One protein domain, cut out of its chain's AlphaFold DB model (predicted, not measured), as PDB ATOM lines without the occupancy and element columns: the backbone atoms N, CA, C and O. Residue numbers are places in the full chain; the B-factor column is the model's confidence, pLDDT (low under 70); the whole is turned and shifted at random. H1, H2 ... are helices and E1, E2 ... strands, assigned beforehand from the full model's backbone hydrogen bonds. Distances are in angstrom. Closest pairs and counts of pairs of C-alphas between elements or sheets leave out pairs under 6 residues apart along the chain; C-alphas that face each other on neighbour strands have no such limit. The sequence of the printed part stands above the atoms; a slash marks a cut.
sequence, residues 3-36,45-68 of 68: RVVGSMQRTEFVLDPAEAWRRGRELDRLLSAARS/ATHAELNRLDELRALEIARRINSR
ATOM      1  N   ARG A   3      -9.280  -2.689 -22.709       59.94
ATOM      2  CA  ARG A   3      -9.428  -1.374 -23.317       59.94
ATOM      3  C   ARG A   3      -8.382  -0.447 -22.726       59.94
ATOM      4  O   ARG A   3      -8.325  -0.241 -21.515       59.94
ATOM      5  N   VAL A   4      -7.554   0.139 -23.582       61.00
ATOM      6  CA  VAL A   4      -6.626   1.191 -23.162       61.00
ATOM      7  C   VAL A   4      -7.409   2.499 -23.065       61.00
ATOM      8  O   VAL A   4      -7.989   2.952 -24.051       61.00
ATOM      9  N   VAL A   5      -7.460   3.089 -21.869       60.34
ATOM     10  CA  VAL A   5      -8.056   4.412 -21.632       60.34
ATOM     11  C   VAL A   5      -6.944   5.335 -21.149       60.34
ATOM     12  O   VAL A   5      -6.474   5.216 -20.017       60.34
ATOM     13  N   GLY A   6      -6.499   6.241 -22.022       73.12
ATOM     14  CA  GLY A   6      -5.310   7.057 -21.768       73.12
ATOM     15  C   GLY A   6      -4.044   6.193 -21.727       73.12
ATOM     16  O   GLY A   6      -3.792   5.435 -22.656       73.12
ATOM     17  N   SER A   7      -3.258   6.291 -20.652       69.12
ATOM     18  CA  SER A   7      -2.045   5.483 -20.434       69.12
ATOM     19  C   SER A   7      -2.287   4.170 -19.677       69.12
ATOM     20  O   SER A   7      -1.348   3.406 -19.468       69.12
ATOM     21  N   MET A   8      -3.524   3.885 -19.250       55.56
ATOM     22  CA  MET A   8      -3.840   2.670 -18.493       55.56
ATOM     23  C   MET A   8      -4.455   1.596 -19.391       55.56
ATOM     24  O   MET A   8      -5.504   1.816 -20.001       55.56
ATOM     25  N   GLN A   9      -3.863   0.398 -19.383       65.06
ATOM     26  CA  GLN A   9      -4.576  -0.821 -19.761       65.06
ATOM     27  C   GLN A   9      -5.621  -1.123 -18.689       65.06
ATOM     28  O   GLN A   9      -5.289  -1.336 -17.522       65.06
ATOM     29  N   ARG A  10      -6.895  -1.114 -19.077       62.19
ATOM     30  CA  ARG A  10      -7.995  -1.536 -18.216       62.19
ATOM     31  C   ARG A  10      -8.628  -2.785 -18.803       62.19
ATOM     32  O   ARG A  10      -9.179  -2.745 -19.899       62.19
ATOM     33  N   THR A  11      -8.611  -3.876 -18.049       65.56
ATOM     34  CA  THR A  11      -9.662  -4.884 -18.174       65.56
ATOM     35  C   THR A  11     -10.985  -4.201 -17.808       65.56
ATOM     36  O   THR A  11     -11.049  -3.456 -16.827       65.56
ATOM     37  N   GLU A  12     -12.052  -4.411 -18.583       64.56
ATOM     38  CA  GLU A  12     -13.378  -3.831 -18.277       64.56
ATOM     39  C   GLU A  12     -13.918  -4.269 -16.903       64.56
ATOM     40  O   GLU A  12     -14.771  -3.603 -16.319       64.56
ATOM     41  N   PHE A  13     -13.373  -5.359 -16.359       67.94
ATOM     42  CA  PHE A  13     -13.794  -5.961 -15.106       67.94
ATOM     43  C   PHE A  13     -12.621  -6.096 -14.132       67.94
ATOM     44  O   PHE A  13     -11.515  -6.498 -14.505       67.94
ATOM     45  N   VAL A  14     -12.888  -5.774 -12.864       77.81
ATOM     46  CA  VAL A  14     -12.018  -6.110 -11.732       77.81
ATOM     47  C   VAL A  14     -12.436  -7.494 -11.255       77.81
ATOM     48  O   VAL A  14     -13.536  -7.654 -10.733       77.81
ATOM     49  N   LEU A  15     -11.583  -8.491 -11.489       81.31
ATOM     50  CA  LEU A  15     -11.888  -9.890 -11.172       81.31
ATOM     51  C   LEU A  15     -11.489 -10.279  -9.741       81.31
ATOM     52  O   LEU A  15     -12.008 -11.268  -9.232       81.31
ATOM     53  N   ASP A  16     -10.619  -9.505  -9.079       89.00
ATOM     54  CA  ASP A  16     -10.324  -9.673  -7.650       89.00
ATOM     55  C   ASP A  16     -11.489  -9.123  -6.799       89.00
ATOM     56  O   ASP A  16     -11.731  -7.907  -6.799       89.00
ATOM     57  N   PRO A  17     -12.194  -9.972  -6.025       87.75
ATOM     58  CA  PRO A  17     -13.288  -9.532  -5.164       87.75
ATOM     59  C   PRO A  17     -12.858  -8.503  -4.114       87.75
ATOM     60  O   PRO A  17     -13.628  -7.599  -3.779       87.75
ATOM     61  N   ALA A  18     -11.635  -8.617  -3.585       93.88
ATOM     62  CA  ALA A  18     -11.147  -7.718  -2.546       93.88
ATOM     63  C   ALA A  18     -10.877  -6.320  -3.116       93.88
ATOM     64  O   ALA A  18     -11.244  -5.309  -2.508       93.88
ATOM     65  N   GLU A  19     -10.268  -6.247  -4.298       90.31
ATOM     66  CA  GLU A  19     -10.086  -4.992  -5.022       90.31
ATOM     67  C   GLU A  19     -11.420  -4.370  -5.444       90.31
ATOM     68  O   GLU A  19     -11.626  -3.170  -5.229       90.31
ATOM     69  N   ALA A  20     -12.346  -5.171  -5.974       87.31
ATOM     70  CA  ALA A  20     -13.677  -4.705  -6.347       87.31
ATOM     71  C   ALA A  20     -14.410  -4.084  -5.147       87.31
ATOM     72  O   ALA A  20     -14.965  -2.988  -5.256       87.31
ATOM     73  N   TRP A  21     -14.343  -4.726  -3.976       89.00
ATOM     74  CA  TRP A  21     -14.939  -4.199  -2.748       89.00
ATOM     75  C   TRP A  21     -14.316  -2.867  -2.315       89.00
ATOM     76  O   TRP A  21     -15.043  -1.921  -2.000       89.00
ATOM     77  N   ARG A  22     -12.980  -2.750  -2.336       92.06
ATOM     78  CA  ARG A  22     -12.286  -1.499  -1.978       92.06
ATOM     79  C   ARG A  22     -12.675  -0.353  -2.911       92.06
ATOM     80  O   ARG A  22     -13.051   0.713  -2.425       92.06
ATOM     81  N   ARG A  23     -12.649  -0.588  -4.227       88.06
ATOM     82  CA  ARG A  23     -13.048   0.411  -5.235       88.06
ATOM     83  C   ARG A  23     -14.516   0.809  -5.086       88.06
ATOM     84  O   ARG A  23     -14.838   1.993  -5.142       88.06
ATOM     85  N   GLY A  24     -15.401  -0.154  -4.818       87.06
ATOM     86  CA  GLY A  24     -16.813   0.111  -4.533       87.06
ATOM     87  C   GLY A  24     -17.006   1.019  -3.314       87.06
ATOM     88  O   GLY A  24     -17.741   1.999  -3.381       87.06
ATOM     89  N   ARG A  25     -16.274   0.767  -2.221       90.75
ATOM     90  CA  ARG A  25     -16.316   1.603  -1.007       90.75
ATOM     91  C   ARG A  25     -15.828   3.030  -1.239       90.75
ATOM     92  O   ARG A  25     -16.321   3.951  -0.588       90.75
ATOM     93  N   GLU A  26     -14.845   3.216  -2.110       90.56
ATOM     94  CA  GLU A  26     -14.357   4.540  -2.492       90.56
ATOM     95  C   GLU A  26     -15.393   5.294  -3.333       90.56
ATOM     96  O   GLU A  26     -15.742   6.430  -3.002       90.56
ATOM     97  N   LEU A  27     -15.979   4.631  -4.335       85.12
ATOM     98  CA  LEU A  27     -17.082   5.178  -5.128       85.12
ATOM     99  C   LEU A  27     -18.281   5.565  -4.249       85.12
ATOM    100  O   LEU A  27     -18.809   6.668  -4.389       85.12
ATOM    101  N   ASP A  28     -18.654   4.723  -3.283       85.62
ATOM    102  CA  ASP A  28     -19.731   5.003  -2.323       85.62
ATOM    103  C   ASP A  28     -19.476   6.260  -1.477       85.62
ATOM    104  O   ASP A  28     -20.422   6.943  -1.067       85.62
ATOM    105  N   ARG A  29     -18.207   6.568  -1.172       86.94
ATOM    106  CA  ARG A  29     -17.830   7.797  -0.456       86.94
ATOM    107  C   ARG A  29     -17.928   9.012  -1.372       86.94
ATOM    108  O   ARG A  29     -18.536  10.009  -0.977       86.94
ATOM    109  N   LEU A  30     -17.385   8.922  -2.587       84.56
ATOM    110  CA  LEU A  30     -17.404  10.011  -3.571       84.56
ATOM    111  C   LEU A  30     -18.841  10.406  -3.943       84.56
ATOM    112  O   LEU A  30     -19.205  11.586  -3.915       84.56
ATOM    113  N   LEU A  31     -19.685   9.402  -4.191       83.19
ATOM    114  CA  LEU A  31     -21.087   9.544  -4.587       83.19
ATOM    115  C   LEU A  31     -22.050   9.575  -3.391       83.19
ATOM    116  O   LEU A  31     -23.263   9.449  -3.554       83.19
ATOM    117  N   SER A  32     -21.536   9.776  -2.176       83.25
ATOM    118  CA  SER A  32     -22.341   9.754  -0.951       83.25
ATOM    119  C   SER A  32     -23.509  10.744  -0.966       83.25
ATOM    120  O   SER A  32     -24.594  10.382  -0.511       83.25
ATOM    121  N   ALA A  33     -23.303  11.940  -1.529       79.38
ATOM    122  CA  ALA A  33     -24.318  12.989  -1.682       79.38
ATOM    123  C   ALA A  33     -25.388  12.656  -2.740       79.38
ATOM    124  O   ALA A  33     -26.515  13.139  -2.668       79.38
ATOM    125  N   ALA A  34     -25.054  11.792  -3.700       80.56
ATOM    126  CA  ALA A  34     -25.946  11.381  -4.777       80.56
ATOM    127  C   ALA A  34     -26.855  10.203  -4.396       80.56
ATOM    128  O   ALA A  34     -27.754   9.854  -5.156       80.56
ATOM    129  N   ARG A  35     -26.657   9.578  -3.226       79.69
ATOM    130  CA  ARG A  35     -27.471   8.432  -2.796       79.69
ATOM    131  C   ARG A  35     -28.929   8.830  -2.575       79.69
ATOM    132  O   ARG A  35     -29.236   9.569  -1.639       79.69
ATOM    133  N   SER A  36     -29.830   8.284  -3.387       77.50
ATOM    134  CA  SER A  36     -31.272   8.328  -3.135       77.50
ATOM    135  C   SER A  36     -31.641   7.397  -1.972       77.50
ATOM    136  O   SER A  36     -30.957   6.402  -1.704       77.50
ATOM    137  N   ALA A  45     -45.118  -5.313  -7.798       90.56
ATOM    138  CA  ALA A  45     -45.561  -4.453  -8.882       90.56
ATOM    139  C   ALA A  45     -45.270  -5.152 -10.215       90.56
ATOM    140  O   ALA A  45     -44.494  -6.112 -10.273       90.56
ATOM    141  N   THR A  46     -45.898  -4.684 -11.283       95.88
ATOM    142  CA  THR A  46     -45.598  -5.118 -12.647       95.88
ATOM    143  C   THR A  46     -44.190  -4.681 -13.059       95.88
ATOM    144  O   THR A  46     -43.619  -3.735 -12.512       95.88
ATOM    145  N   HIS A  47     -43.625  -5.341 -14.072       94.19
ATOM    146  CA  HIS A  47     -42.323  -4.962 -14.628       94.19
ATOM    147  C   HIS A  47     -42.286  -3.489 -15.082       94.19
ATOM    148  O   HIS A  47     -41.314  -2.785 -14.821       94.19
ATOM    149  N   ALA A  48     -43.370  -3.004 -15.696       96.38
ATOM    150  CA  ALA A  48     -43.480  -1.621 -16.154       96.38
ATOM    151  C   ALA A  48     -43.446  -0.608 -14.996       96.38
ATOM    152  O   ALA A  48     -42.797   0.432 -15.097       96.38
ATOM    153  N   GLU A  49     -44.106  -0.915 -13.878       92.94
ATOM    154  CA  GLU A  49     -44.092  -0.059 -12.687       92.94
ATOM    155  C   GLU A  49     -42.710  -0.018 -12.031       92.94
ATOM    156  O   GLU A  49     -42.254   1.054 -11.635       92.94
ATOM    157  N   LEU A  50     -42.017  -1.160 -11.962       90.88
ATOM    158  CA  LEU A  50     -40.652  -1.217 -11.441       90.88
ATOM    159  C   LEU A  50     -39.683  -0.400 -12.306       90.88
ATOM    160  O   LEU A  50     -38.938   0.410 -11.758       90.88
ATOM    161  N   ASN A  51     -39.762  -0.520 -13.637       94.31
ATOM    162  CA  ASN A  51     -38.938   0.286 -14.545       94.31
ATOM    163  C   ASN A  51     -39.179   1.785 -14.345       94.31
ATOM    164  O   ASN A  51     -38.232   2.556 -14.221       94.31
ATOM    165  N   ARG A  52     -40.445   2.204 -14.230       93.69
ATOM    166  CA  ARG A  52     -40.789   3.609 -13.982       93.69
ATOM    167  C   ARG A  52     -40.224   4.120 -12.653       93.69
ATOM    168  O   ARG A  52     -39.760   5.257 -12.577       93.69
ATOM    169  N   LEU A  53     -40.263   3.307 -11.597       89.38
ATOM    170  CA  LEU A  53     -39.676   3.660 -10.300       89.38
ATOM    171  C   LEU A  53     -38.150   3.791 -10.379       89.38
ATOM    172  O   LEU A  53     -37.584   4.697  -9.760       89.38
ATOM    173  N   ASP A  54     -37.490   2.924 -11.144       89.44
ATOM    174  CA  ASP A  54     -36.045   2.989 -11.352       89.44
ATOM    175  C   ASP A  54     -35.635   4.201 -12.206       89.44
ATOM    176  O   ASP A  54     -34.667   4.879 -11.859       89.44
ATOM    177  N   GLU A  55     -36.404   4.560 -13.238       93.38
ATOM    178  CA  GLU A  55     -36.203   5.793 -14.017       93.38
ATOM    179  C   GLU A  55     -36.312   7.048 -13.142       93.38
ATOM    180  O   GLU A  55     -35.440   7.920 -13.174       93.38
ATOM    181  N   LEU A  56     -37.357   7.130 -12.310       91.06
ATOM    182  CA  LEU A  56     -37.537   8.245 -11.376       91.06
ATOM    183  C   LEU A  56     -36.361   8.354 -10.402       91.06
ATOM    184  O   LEU A  56     -35.868   9.456 -10.147       91.06
ATOM    185  N   ARG A  57     -35.875   7.215  -9.898       88.31
ATOM    186  CA  ARG A  57     -34.697   7.173  -9.029       88.31
ATOM    187  C   ARG A  57     -33.442   7.641  -9.764       88.31
ATOM    188  O   ARG A  57     -32.673   8.421  -9.204       88.31
ATOM    189  N   ALA A  58     -33.224   7.198 -10.999       89.19
ATOM    190  CA  ALA A  58     -32.071   7.608 -11.796       89.19
ATOM    191  C   ALA A  58     -32.065   9.125 -12.044       89.19
ATOM    192  O   ALA A  58     -31.032   9.773 -11.869       89.19
ATOM    193  N   LEU A  59     -33.226   9.708 -12.364       91.50
ATOM    194  CA  LEU A  59     -33.382  11.155 -12.524       91.50
ATOM    195  C   LEU A  59     -33.088  11.919 -11.228       91.50
ATOM    196  O   LEU A  59     -32.431  12.959 -11.262       91.50
ATOM    197  N   GLU A  60     -33.551  11.419 -10.082       89.50
ATOM    198  CA  GLU A  60     -33.256  12.020  -8.779       89.50
ATOM    199  C   GLU A  60     -31.749  12.018  -8.481       89.50
ATOM    200  O   GLU A  60     -31.192  13.052  -8.103       89.50
ATOM    201  N   ILE A  61     -31.080  10.881  -8.691       87.88
ATOM    202  CA  ILE A  61     -29.629  10.745  -8.514       87.88
ATOM    203  C   ILE A  61     -28.894  11.725  -9.435       87.88
ATOM    204  O   ILE A  61     -28.028  12.465  -8.970       87.88
ATOM    205  N   ALA A  62     -29.268  11.783 -10.717       87.75
ATOM    206  CA  ALA A  62     -28.655  12.684 -11.690       87.75
ATOM    207  C   ALA A  62     -28.799  14.158 -11.281       87.75
ATOM    208  O   ALA A  62     -27.828  14.910 -11.335       87.75
ATOM    209  N   ARG A  63     -29.982  14.567 -10.798       88.56
ATOM    210  CA  ARG A  63     -30.195  15.925 -10.272       88.56
ATOM    211  C   ARG A  63     -29.265  16.236  -9.103       88.56
ATOM    212  O   ARG A  63     -28.670  17.304  -9.098       88.56
ATOM    213  N   ARG A  64     -29.110  15.311  -8.150       85.81
ATOM    214  CA  ARG A  64     -28.236  15.495  -6.976       85.81
ATOM    215  C   ARG A  64     -26.754  15.565  -7.339       85.81
ATOM    216  O   ARG A  64     -26.004  16.282  -6.685       85.81
ATOM    217  N   ILE A  65     -26.327  14.810  -8.354       84.19
ATOM    218  CA  ILE A  65     -24.958  14.883  -8.882       84.19
ATOM    219  C   ILE A  65     -24.723  16.247  -9.535       84.19
ATOM    220  O   ILE A  65     -23.718  16.879  -9.243       84.19
ATOM    221  N   ASN A  66     -25.659  16.707 -10.371       84.12
ATOM    222  CA  ASN A  66     -25.524  17.957 -11.125       84.12
ATOM    223  C   ASN A  66     -25.760  19.224 -10.288       84.12
ATOM    224  O   ASN A  66     -25.397  20.310 -10.722       84.12
ATOM    225  N   SER A  67     -26.398  19.117  -9.121       76.12
ATOM    226  CA  SER A  67     -26.572  20.235  -8.183       76.12
ATOM    227  C   SER A  67     -25.352  20.478  -7.288       76.12
ATOM    228  O   SER A  67     -25.432  21.284  -6.363       76.12
ATOM    229  N   ARG A  68     -24.280  19.711  -7.487       58.78
ATOM    230  CA  ARG A  68     -23.039  19.762  -6.719       58.78
ATOM    231  C   ARG A  68     -21.988  20.544  -7.493       58.78
ATOM    232  O   ARG A  68     -21.224  21.262  -6.818       58.78
TER     233      ARG A  68
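This is residues 3 to 36 and 45 to 68 of the 68 residues of an uncharacterized protein of Betaproteobacteria bacterium RIFCSPLOWO2_02_FULL_64_12 (UniProt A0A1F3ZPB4). Two helices, H1 and H2, form the arms of a loose, open V, with the later end of each toward the V's narrow side and residues 31 to 36 leading from H1 toward the later part of H2. A small hairpin of two antiparallel strands, E1 and E2, precedes H1 at the far side from H2. The printed part has 58 residues, in the order E1, E2, H1, H2, and is mostly helix. It is only just extended, close to loose, with a radius of gyration of the C-alphas of 15.8 A and spans of 41 by 30 by 23 A.

Find C-alpha 3 at (-9.428, -1.374, -23.317), where E1 begins; it covers residues 3 to 5. E2 follows as residues 8 to 11. Next look for C-alpha 17 at (-13.288, -9.532, -5.164); from there H1 runs through residues 17 to 30, 20.0 A long. Beyond the cut, H2 covers residues 47 to 66, 28.6 A long, and ends at C-alpha 66 at (-25.524, 17.957, -11.125).

Look first at E1 and E2, an antiparallel hairpin with 145 degrees between their directions. The C-alphas of Val 4 and Gln 9 face each other at 4.5 A. N 3 and O 10, 2.8 A apart, are within hydrogen-bond range, as are N 10 and O 3 at 3.0 A. E1 is apart from H1 and H2, E2 is apart from H2, and H1 and H2 are apart. In H1 and H2 every O i to N i+4 pair is within hydrogen-bond range.

The two C-alphas farthest apart, those of Ser 7 and Ala 45, are 46.1 A apart. Residues 37 to 44 are not printed, and C-alphas 36 and 45 across this cut are 20.0 A apart. The links E1 to E2 and E2 to H1 are tight. Read the B-factor column for low confidence, under 70, at residues 3 to 5, 7 to 13 and 68.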